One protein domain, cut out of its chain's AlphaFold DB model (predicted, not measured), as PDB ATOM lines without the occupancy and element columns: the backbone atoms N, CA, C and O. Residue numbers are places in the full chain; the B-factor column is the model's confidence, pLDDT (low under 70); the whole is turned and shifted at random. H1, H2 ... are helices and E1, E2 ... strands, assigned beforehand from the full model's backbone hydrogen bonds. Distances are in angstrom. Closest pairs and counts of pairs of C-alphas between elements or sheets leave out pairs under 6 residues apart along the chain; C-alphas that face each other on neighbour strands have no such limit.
ATOM      1  N   ASP A 888     147.760  64.348 142.309       87.62
ATOM      2  CA  ASP A 888     147.253  64.570 143.665       87.62
ATOM      3  C   ASP A 888     147.873  65.808 144.310       87.62
ATOM      4  O   ASP A 888     147.155  66.661 144.838       87.62
ATOM      5  N   MET A 889     149.194  65.970 144.218       88.81
ATOM      6  CA  MET A 889     149.879  67.130 144.777       88.81
ATOM      7  C   MET A 889     149.482  68.419 144.050       88.81
ATOM      8  O   MET A 889     149.259  69.449 144.691       88.81
ATOM      9  N   LEU A 890     149.323  68.371 142.723       91.94
ATOM     10  CA  LEU A 890     148.836  69.511 141.944       91.94
ATOM     11  C   LEU A 890     147.405  69.899 142.339       91.94
ATOM     12  O   LEU A 890     147.129  71.083 142.544       91.94
ATOM     13  N   ASN A 891     146.507  68.922 142.479       92.12
ATOM     14  CA  ASN A 891     145.129  69.177 142.893       92.12
ATOM     15  C   ASN A 891     145.044  69.664 144.345       92.12
ATOM     16  O   ASN A 891     144.317  70.620 144.603       92.12
ATOM     17  N   GLY A 892     145.857  69.129 145.260       92.38
ATOM     18  CA  GLY A 892     145.940  69.597 146.647       92.38
ATOM     19  C   GLY A 892     146.411  71.051 146.768       92.38
ATOM     20  O   GLY A 892     145.874  71.820 147.569       92.38
ATOM     21  N   ILE A 893     147.359  71.475 145.923       93.94
ATOM     22  CA  ILE A 893     147.770  72.883 145.829       93.94
ATOM     23  C   ILE A 893     146.606  73.756 145.345       93.94
ATOM     24  O   ILE A 893     146.350  74.814 145.926       93.94
ATOM     25  N   LEU A 894     145.900  73.331 144.291       95.00
ATOM     26  CA  LEU A 894     144.752  74.063 143.755       95.00
ATOM     27  C   LEU A 894     143.616  74.153 144.783       95.00
ATOM     28  O   LEU A 894     143.050  75.229 144.953       95.00
ATOM     29  N   ASP A 895     143.336  73.082 145.527       94.12
ATOM     30  CA  ASP A 895     142.374  73.085 146.634       94.12
ATOM     31  C   ASP A 895     142.773  74.073 147.728       94.12
ATOM     32  O   ASP A 895     141.941  74.851 148.195       94.12
ATOM     33  N   GLY A 896     144.059  74.114 148.088       92.19
ATOM     34  CA  GLY A 896     144.583  75.093 149.038       92.19
ATOM     35  C   GLY A 896     144.398  76.541 148.573       92.19
ATOM     36  O   GLY A 896     144.085  77.411 149.382       92.19
ATOM     37  N   ILE A 897     144.547  76.814 147.273       93.06
ATOM     38  CA  ILE A 897     144.310  78.148 146.702       93.06
ATOM     39  C   ILE A 897     142.805  78.471 146.669       93.06
ATOM     40  O   ILE A 897     142.413  79.590 147.012       93.06
ATOM     41  N   ASP A 898     141.958  77.509 146.288       93.06
ATOM     42  CA  ASP A 898     140.502  77.690 146.164       93.06
ATOM     43  C   ASP A 898     139.782  77.779 147.517       93.06
ATOM     44  O   ASP A 898     138.725  78.403 147.613       93.06
ATOM     45  N   ALA A 899     140.354  77.217 148.582       91.06
ATOM     46  CA  ALA A 899     139.845  77.378 149.944       91.06
ATOM     47  C   ALA A 899     139.967  78.831 150.445       91.06
ATOM     48  O   ALA A 899     139.164  79.276 151.266       91.06
ATOM     49  N   GLY A 900     140.932  79.594 149.920       86.81
ATOM     50  CA  GLY A 900     141.242  80.937 150.401       86.81
ATOM     51  C   GLY A 900     141.934  80.935 151.768       86.81
ATOM     52  O   GLY A 900     142.450  79.924 152.236       86.81
ATOM     53  N   ILE A 901     141.994  82.105 152.395       88.75
ATOM     54  CA  ILE A 901     142.677  82.341 153.672       88.75
ATOM     55  C   ILE A 901     141.654  82.213 154.806       88.75
ATOM     56  O   ILE A 901     140.474  82.508 154.619       88.75
ATOM     57  N   SER A 902     142.094  81.802 155.998       84.75
ATOM     58  CA  SER A 902     141.224  81.534 157.158       84.75
ATOM     59  C   SER A 902     140.364  82.721 157.609       84.75
ATOM     60  O   SER A 902     139.361  82.527 158.284       84.75
ATOM     61  N   ASP A 903     140.744  83.945 157.249       85.94
ATOM     62  CA  ASP A 903     139.995  85.171 157.538       85.94
ATOM     63  C   ASP A 903     139.002  85.565 156.425       85.94
ATOM     64  O   ASP A 903     138.453  86.668 156.424       85.94
ATOM     65  N   GLY A 904     138.777  84.663 155.466       83.00
ATOM     66  CA  GLY A 904     137.845  84.815 154.354       83.00
ATOM     67  C   GLY A 904     138.391  85.611 153.165       83.00
ATOM     68  O   GLY A 904     137.669  85.810 152.185       83.00
ATOM     69  N   ARG A 905     139.654  86.063 153.201       90.75
ATOM     70  CA  ARG A 905     140.303  86.697 152.043       90.75
ATOM     71  C   ARG A 905     140.746  85.668 150.999       90.75
ATOM     72  O   ARG A 905     141.016  84.511 151.302       90.75
ATOM     73  N   ARG A 906     140.883  86.105 149.746       91.88
ATOM     74  CA  ARG A 906     141.410  85.292 148.634       91.88
ATOM     75  C   ARG A 906     142.894  85.557 148.380       91.88
ATOM     76  O   ARG A 906     143.365  86.694 148.541       91.88
ATOM     77  N   TYR A 907     143.601  84.517 147.933       93.38
ATOM     78  CA  TYR A 907     144.978  84.619 147.450       93.38
ATOM     79  C   TYR A 907     145.066  85.490 146.191       93.38
ATOM     80  O   TYR A 907     144.098  85.633 145.444       93.38
ATOM     81  N   ILE A 908     146.240  86.066 145.951       90.12
ATOM     82  CA  ILE A 908     146.555  86.904 144.791       90.12
ATOM     83  C   ILE A 908     147.818  86.399 144.089       90.12
ATOM     84  O   ILE A 908     148.658  85.716 144.681       90.12
ATOM     85  N   ASP A 909     147.953  86.748 142.814       83.56
ATOM     86  CA  ASP A 909     149.059  86.329 141.951       83.56
ATOM     87  C   ASP A 909     150.313  87.198 142.090       83.56
ATOM     88  O   ASP A 909     151.417  86.729 141.823       83.56
ATOM     89  N   HIS A 910     150.163  88.438 142.565       68.56
ATOM     90  CA  HIS A 910     151.276  89.357 142.813       68.56
ATOM     91  C   HIS A 910     151.487  89.538 144.318       68.56
ATOM     92  O   HIS A 910     150.782  90.313 144.959       68.56
ATOM     93  N   GLY A 911     152.468  88.835 144.889       60.84
ATOM     94  CA  GLY A 911     152.854  88.978 146.296       60.84
ATOM     95  C   GLY A 911     154.371  88.936 146.487       60.84
ATOM     96  O   GLY A 911     155.032  87.981 146.062       60.84
ATOM     97  N   ALA A 912     154.921  89.970 147.135       56.00
ATOM     98  CA  ALA A 912     156.320  90.002 147.568       56.00
ATOM     99  C   ALA A 912     156.623  88.856 148.556       56.00
ATOM    100  O   ALA A 912     155.707  88.198 149.057       56.00
ATOM    101  N   ALA A 913     157.904  88.593 148.826       48.22
ATOM    102  CA  ALA A 913     158.283  87.677 149.902       48.22
ATOM    103  C   ALA A 913     157.667  88.168 151.229       48.22
ATOM    104  O   ALA A 913     157.785  89.347 151.557       48.22
ATOM    105  N   GLY A 914     156.948  87.293 151.939       52.69
ATOM    106  CA  GLY A 914     156.268  87.631 153.197       52.69
ATOM    107  C   GLY A 914     154.854  88.223 153.080       52.69
ATOM    108  O   GLY A 914     154.281  88.585 154.103       52.69
ATOM    109  N   ALA A 915     154.261  88.322 151.883       63.03
ATOM    110  CA  ALA A 915     152.856  88.720 151.748       63.03
ATOM    111  C   ALA A 915     151.912  87.562 152.139       63.03
ATOM    112  O   ALA A 915     151.902  86.520 151.485       63.03
ATOM    113  N   ASP A 916     151.078  87.784 153.160       73.88
ATOM    114  CA  ASP A 916     150.081  86.852 153.725       73.88
ATOM    115  C   ASP A 916     149.086  86.276 152.698       73.88
ATOM    116  O   ASP A 916     148.470  85.237 152.928       73.88
ATOM    117  N   ARG A 917     148.947  86.936 151.543       84.81
ATOM    118  CA  ARG A 917     147.996  86.588 150.480       84.81
ATOM    119  C   ARG A 917     148.620  86.014 149.210       84.81
ATOM    120  O   ARG A 917     147.921  85.877 148.208       84.81
ATOM    121  N   ALA A 918     149.911  85.703 149.186       89.88
ATOM    122  CA  ALA A 918     150.554  85.272 147.948       89.88
ATOM    123  C   ALA A 918     150.282  83.791 147.620       89.88
ATOM    124  O   ALA A 918     150.650  82.907 148.388       89.88
ATOM    125  N   ALA A 919     149.703  83.500 146.449       91.06
ATOM    126  CA  ALA A 919     149.357  82.123 146.064       91.06
ATOM    127  C   ALA A 919     150.571  81.185 145.941       91.06
ATOM    128  O   ALA A 919     150.461  79.990 146.206       91.06
ATOM    129  N   TRP A 920     151.749  81.716 145.593       90.81
ATOM    130  CA  TRP A 920     152.979  80.918 145.515       90.81
ATOM    131  C   TRP A 920     153.367  80.304 146.871       90.81
ATOM    132  O   TRP A 920     154.032  79.272 146.892       90.81
ATOM    133  N   ALA A 921     152.940  80.893 147.996       89.44
ATOM    134  CA  ALA A 921     153.204  80.350 149.329       89.44
ATOM    135  C   ALA A 921     152.423  79.052 149.581       89.44
ATOM    136  O   ALA A 921     152.905  78.174 150.293       89.44
ATOM    137  N   VAL A 922     151.253  78.893 148.947       91.81
ATOM    138  CA  VAL A 922     150.513  77.624 148.964       91.81
ATOM    139  C   VAL A 922     151.325  76.562 148.234       91.81
ATOM    140  O   VAL A 922     151.596  75.518 148.810       91.81
ATOM    141  N   VAL A 923     151.811  76.859 147.024       90.75
ATOM    142  CA  VAL A 923     152.681  75.944 146.260       90.75
ATOM    143  C   VAL A 923     153.895  75.520 147.097       90.75
ATOM    144  O   VAL A 923     154.180  74.332 147.207       90.75
ATOM    145  N   GLN A 924     154.568  76.470 147.753       89.56
ATOM    146  CA  GLN A 924     155.757  76.189 148.561       89.56
ATOM    147  C   GLN A 924     155.456  75.379 149.834       89.56
ATOM    148  O   GLN A 924     156.304  74.614 150.277       89.56
ATOM    149  N   LYS A 925     154.247  75.480 150.402       89.00
ATOM    150  CA  LYS A 925     153.825  74.634 151.530       89.00
ATOM    151  C   LYS A 925     153.754  73.153 151.143       89.00
ATOM    152  O   LYS A 925     154.126  72.305 151.945       89.00
ATOM    153  N   PHE A 926     153.284  72.854 149.932       89.25
ATOM    154  CA  PHE A 926     153.252  71.486 149.399       89.25
ATOM    155  C   PHE A 926     154.610  71.056 148.831       89.25
ATOM    156  O   PHE A 926     154.943  69.878 148.854       89.25
ATOM    157  N   CYS A 927     155.411  72.009 148.352       87.50
ATOM    158  CA  CYS A 927     156.709  71.771 147.725       87.50
ATOM    159  C   CYS A 927     157.825  72.552 148.448       87.50
ATOM    160  O   CYS A 927     158.367  73.500 147.872       87.50
ATOM    161  N   PRO A 928     158.196  72.187 149.690       84.81
ATOM    162  CA  PRO A 928     159.127  72.976 150.506       84.81
ATOM    163  C   PRO A 928     160.542  73.058 149.917       84.81
ATOM    164  O   PRO A 928     161.263  74.014 150.184       84.81
ATOM    165  N   SER A 929     160.933  72.086 149.088       82.69
ATOM    166  CA  SER A 929     162.214  72.079 148.375       82.69
ATOM    167  C   SER A 929     162.228  72.946 147.111       82.69
ATOM    168  O   SER A 929     163.306  73.202 146.577       82.69
ATOM    169  N   LYS A 930     161.067  73.407 146.611       86.00
ATOM    170  CA  LYS A 930     161.013  74.247 145.407       86.00
ATOM    171  C   LYS A 930     161.314  75.714 145.749       86.00
ATOM    172  O   LYS A 930     160.690  76.282 146.656       86.00
ATOM    173  N   PRO A 931     162.226  76.367 145.003       86.00
ATOM    174  CA  PRO A 931     162.493  77.789 145.161       86.00
ATOM    175  C   PRO A 931     161.236  78.629 144.936       86.00
ATOM    176  O   PRO A 931     160.398  78.327 144.084       86.00
ATOM    177  N   GLN A 932     161.141  79.747 145.653       86.88
ATOM    178  CA  GLN A 932     160.014  80.676 145.556       86.88
ATOM    179  C   GLN A 932     159.735  81.122 144.109       86.88
ATOM    180  O   GLN A 932     158.574  81.257 143.713       86.88
ATOM    181  N   ALA A 933     160.782  81.343 143.313       83.44
ATOM    182  CA  ALA A 933     160.669  81.716 141.908       83.44
ATOM    183  C   ALA A 933     159.971  80.634 141.061       83.44
ATOM    184  O   ALA A 933     159.086  80.968 140.270       83.44
ATOM    185  N   GLN A 934     160.261  79.345 141.286       85.56
ATOM    186  CA  GLN A 934     159.554  78.246 140.615       85.56
ATOM    187  C   GLN A 934     158.080  78.198 141.019       85.56
ATOM    188  O   GLN A 934     157.206  78.102 140.161       85.56
ATOM    189  N   CYS A 935     157.792  78.360 142.312       89.44
ATOM    190  CA  CYS A 935     156.425  78.413 142.825       89.44
ATOM    191  C   CYS A 935     155.614  79.558 142.190       89.44
ATOM    192  O   CYS A 935     154.447  79.384 141.838       89.44
ATOM    193  N   ARG A 936     156.228  80.733 141.993       88.44
ATOM    194  CA  ARG A 936     155.609  81.870 141.284       88.44
ATOM    195  C   ARG A 936     155.373  81.576 139.805       88.44
ATOM    196  O   ARG A 936     154.315  81.922 139.278       88.44
ATOM    197  N   GLU A 937     156.332  80.941 139.139       86.81
ATOM    198  CA  GLU A 937     156.204  80.565 137.731       86.81
ATOM    199  C   GLU A 937     155.082  79.530 137.527       86.81
ATOM    200  O   GLU A 937     154.311  79.667 136.580       86.81
ATOM    201  N   MET A 938     154.887  78.585 138.455       89.81
ATOM    202  CA  MET A 938     153.740  77.661 138.431       89.81
ATOM    203  C   MET A 938     152.394  78.405 138.472       89.81
ATOM    204  O   MET A 938     151.534  78.167 137.624       89.81
ATOM    205  N   ILE A 939     152.225  79.370 139.390       92.69
ATOM    206  CA  ILE A 939     151.010  80.209 139.462       92.69
ATOM    207  C   ILE A 939     150.770  80.949 138.141       92.69
ATOM    208  O   ILE A 939     149.651  80.982 137.625       92.69
ATOM    209  N   LYS A 940     151.825  81.524 137.560       88.75
ATOM    210  CA  LYS A 940     151.754  82.250 136.287       88.75
ATOM    211  C   LYS A 940     151.378  81.337 135.116       88.75
ATOM    212  O   LYS A 940     150.596  81.751 134.257       88.75
ATOM    213  N   GLN A 941     151.894  80.111 135.072       88.44
ATOM    214  CA  GLN A 941     151.548  79.135 134.038       88.44
ATOM    215  C   GLN A 941     150.104  78.653 134.170       88.44
ATOM    216  O   GLN A 941     149.395  78.613 133.167       88.44
ATOM    217  N   TRP A 942     149.625  78.397 135.389       93.19
ATOM    218  CA  TRP A 942     148.215  78.082 135.624       93.19
ATOM    219  C   TRP A 942     147.273  79.235 135.273       93.19
ATOM    220  O   TRP A 942     146.214  78.985 134.702       93.19
ATOM    221  N   LEU A 943     147.663  80.490 135.516       90.62
ATOM    222  CA  LEU A 943     146.918  81.664 135.042       90.62
ATOM    223  C   LEU A 943     146.866  81.737 133.515       90.62
ATOM    224  O   LEU A 943     145.818  82.019 132.939       90.62
ATOM    225  N   LYS A 944     147.990  81.465 132.843       88.81
ATOM    226  CA  LYS A 944     148.065  81.455 131.376       88.81
ATOM    227  C   LYS A 944     147.224  80.330 130.767       88.81
ATOM    228  O   LYS A 944     146.589  80.540 129.739       88.81
ATOM    229  N   ALA A 945     147.215  79.158 131.396       87.00
ATOM    230  CA  ALA A 945     146.387  78.018 131.003       87.00
ATOM    231  C   ALA A 945     144.901  78.200 131.379       87.00
ATOM    232  O   ALA A 945     144.034  77.463 130.910       87.00
ATOM    233  N   GLY A 946     144.589  79.197 132.214       90.44
ATOM    234  CA  GLY A 946     143.249  79.453 132.730       90.44
ATOM    235  C   GLY A 946     142.782  78.447 133.782       90.44
ATOM    236  O   GLY A 946     141.591  78.402 134.052       90.44
ATOM    237  N   VAL A 947     143.691  77.650 134.355       94.19
ATOM    238  CA  VAL A 947     143.425  76.798 135.532       94.19
ATOM    239  C   VAL A 947     143.172  77.674 136.759       94.19
ATOM    240  O   VAL A 947     142.300  77.384 137.571       94.19
ATOM    241  N   LEU A 948     143.909  78.784 136.861       95.12
ATOM    242  CA  LEU A 948     143.630  79.877 137.785       95.12
ATOM    243  C   LEU A 948     143.079  81.072 137.009       95.12
ATOM    244  O   LEU A 948     143.525  81.353 135.894       95.12
ATOM    245  N   PHE A 949     142.164  81.824 137.613       94.00
ATOM    246  CA  PHE A 949     141.662  83.076 137.048       94.00
ATOM    247  C   PHE A 949     141.420  84.132 138.129       94.00
ATOM    248  O   PHE A 949     141.278  83.826 139.313       94.00
ATOM    249  N   ARG A 950     141.411  85.403 137.711       93.62
ATOM    250  CA  ARG A 950     141.150  86.550 138.591       93.62
ATOM    251  C   ARG A 950     139.664  86.892 138.537       93.62
ATOM    252  O   ARG A 950     139.149  87.133 137.447       93.62
ATOM    253  N   ALA A 951     139.003  86.975 139.686       92.81
ATOM    254  CA  ALA A 951     137.625  87.457 139.781       92.81
ATOM    255  C   ALA A 951     137.430  88.354 141.008       92.81
ATOM    256  O   ALA A 951     138.195  88.280 141.974       92.81
ATOM    257  N   LYS A 952     136.410  89.220 140.955       91.50
ATOM    258  CA  LYS A 952     136.035  90.073 142.084       91.50
ATOM    259  C   LYS A 952     135.341  89.249 143.163       91.50
ATOM    260  O   LYS A 952     134.504  88.406 142.853       91.50
ATOM    261  N   TYR A 953     135.660  89.535 144.415       90.75
ATOM    262  CA  TYR A 953     134.948  89.020 145.577       90.75
ATOM    263  C   TYR A 953     134.821  90.119 146.628       90.75
ATOM    264  O   TYR A 953     135.622  91.058 146.662       90.75
ATOM    265  N   HIS A 954     133.818  89.991 147.489       89.62
ATOM    266  CA  HIS A 954     133.621  90.922 148.586       89.62
ATOM    267  C   HIS A 954     134.604  90.603 149.719       89.62
ATOM    268  O   HIS A 954     134.525  89.526 150.315       89.62
ATOM    269  N   ASN A 955     135.544  91.507 150.014       85.81
ATOM    270  CA  ASN A 955     136.520  91.301 151.084       85.81
ATOM    271  C   ASN A 955     135.828  91.434 152.457       85.81
ATOM    272  O   ASN A 955     135.386  92.533 152.801       85.81
ATOM    273  N   PRO A 956     135.787  90.375 153.286       84.69
ATOM    274  CA  PRO A 956     135.033  90.383 154.542       84.69
ATOM    275  C   PRO A 956     135.644  91.280 155.631       84.69
ATOM    276  O   PRO A 956     134.945  91.687 156.557       84.69
ATOM    277  N   ILE A 957     136.930  91.626 155.518       84.19
ATOM    278  CA  ILE A 957     137.648  92.478 156.478       84.19
ATOM    279  C   ILE A 957     137.527  93.951 156.086       84.19
ATOM    280  O   ILE A 957     137.212  94.800 156.918       84.19
ATOM    281  N   ARG A 958     137.789  94.265 154.814       81.75
ATOM    282  CA  ARG A 958     137.807  95.648 154.304       81.75
ATOM    283  C   ARG A 958     136.435  96.139 153.845       81.75
ATOM    284  O   ARG A 958     136.276  97.341 153.664       81.75
ATOM    285  N   ARG A 959     135.458  95.232 153.702       86.00
ATOM    286  CA  ARG A 959     134.084  95.497 153.237       86.00
ATOM    287  C   ARG A 959     134.035  96.208 151.880       86.00
ATOM    288  O   ARG A 959     133.163  97.034 151.631       86.00
ATOM    289  N   GLU A 960     134.982  95.881 151.008       87.50
ATOM    290  CA  GLU A 960     135.089  96.404 149.645       87.50
ATOM    291  C   GLU A 960     135.330  95.258 148.660       87.50
ATOM    292  O   GLU A 960     135.865  94.209 149.032       87.50
ATOM    293  N   ASP A 961     134.949  95.459 147.402       89.31
ATOM    294  CA  ASP A 961     135.208  94.476 146.356       89.31
ATOM    295  C   ASP A 961     136.659  94.569 145.887       89.31
ATOM    296  O   ASP A 961     137.142  95.628 145.479       89.31
ATOM    297  N   GLU A 962     137.346  93.435 145.873       88.69
ATOM    298  CA  GLU A 962     138.705  93.338 145.351       88.69
ATOM    299  C   GLU A 962     138.880  92.069 144.510       88.69
ATOM    300  O   GLU A 962     138.046  91.165 144.525       88.69
ATOM    301  N   ASN A 963     139.976  91.993 143.756       89.00
ATOM    302  CA  ASN A 963     140.283  90.804 142.967       89.00
ATOM    303  C   ASN A 963     140.970  89.732 143.825       89.00
ATOM    304  O   ASN A 963     141.896  90.030 144.583       89.00
ATOM    305  N   GLY A 964     140.549  88.485 143.642       90.75
ATOM    306  CA  GLY A 964     141.166  87.285 144.197       90.75
ATOM    307  C   GLY A 964     141.364  86.211 143.130       90.75
ATOM    308  O   GLY A 964     140.828  86.312 142.023       90.75
ATOM    309  N   LEU A 965     142.152  85.194 143.464       93.62
ATOM    310  CA  LEU A 965     142.343  84.009 142.637       93.62
ATOM    311  C   LEU A 965     141.299  82.937 142.943       93.62
ATOM    312  O   LEU A 965     140.978  82.674 144.103       93.62
ATOM    313  N   PHE A 966     140.829  82.311 141.869       93.69
ATOM    314  CA  PHE A 966     139.884  81.201 141.862       93.69
ATOM    315  C   PHE A 966     140.392  80.095 140.940       93.69
ATOM    316  O   PHE A 966     141.133  80.371 139.990       93.69
ATOM    317  N   VAL A 967     139.982  78.859 141.220       95.38
ATOM    318  CA  VAL A 967     140.332  77.688 140.408       95.38
ATOM    319  C   VAL A 967     139.192  77.349 139.449       95.38
ATOM    320  O   VAL A 967     138.043  77.194 139.862       95.38
ATOM    321  N   ASP A 968     139.508  77.181 138.165       92.69
ATOM    322  CA  ASP A 968     138.584  76.593 137.194       92.69
ATOM    323  C   ASP A 968     138.575  75.069 137.368       92.69
ATOM    324  O   ASP A 968     139.521  74.365 137.003       92.69
TER     325      ASP A 968
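AT A GLANCE: This is residues 888 to 968 of the 975 residues of the protein "aGPT-Pplase1 domain-containing protein" of Proteobacteria bacterium (UniProt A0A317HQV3). Three helices cluster at one end, with H2 between H1 and H3, and a two-stranded hairpin, E1 and E2, begins beside the ends of H1 and H3 and reaches away to its turn at residues 955 to 960. A long loop, residues 900 to 918, joins H1 to H2. The printed part has 81 residues, with three named helices and then two named strands in the order H1 H2 H3 E1 E2; the sheet E1 - E2 is antiparallel and the class is mixed, helices and strands. The whole is compact, with a radius of gyration of the C-alphas of 12.1 A and spans of 37 by 26 by 20 A.

IN THESE COORDINATES: H1, residues 888 to 899, begins at C-alpha 888 (147.253, 64.570, 143.665) and is 16.1 A long. H2, residues 919 to 926, is 11.8 A long, and H3, residues 932 to 945, is 20.1 A long. E1, residues 948 to 954, is 18.4 A long. E2, residues 961 to 967, is 18.5 A long and ends at C-alpha 967 (140.332, 77.688, 140.408).

HOW THE PARTS SIT: H1 and H2 form a helical hairpin and touch, with closest C-alphas Ile 893 and Val 923 5.8 A apart, at a steep tilt of 43 degrees, opposite ways. H2 touches H3, closest at the C-alphas of Trp 920 and Cys 935, 5.0 A, at a steep tilt of 64 degrees. H1 and H3 are apart. The closest C-alphas of H1 and E2, Asp 898 and Phe 966, are 5.6 A apart. E1 and E2 are a hairpin, with N 949 and O 966 at 3.0 A and N 953 and O 962 at 2.9 A, within hydrogen-bond range. Every O i to N i+4 pair is within range in H1 and H3; in H2 it is 3 of 4.

THE WHOLE: The two C-alphas farthest apart, Ser 929 and Arg 959, are 36.9 A apart. The printed part has no cut. The link from H1 to H2 is long. Residues 910 to 915 have a pLDDT under 70; the mean of the printed part is 87.0.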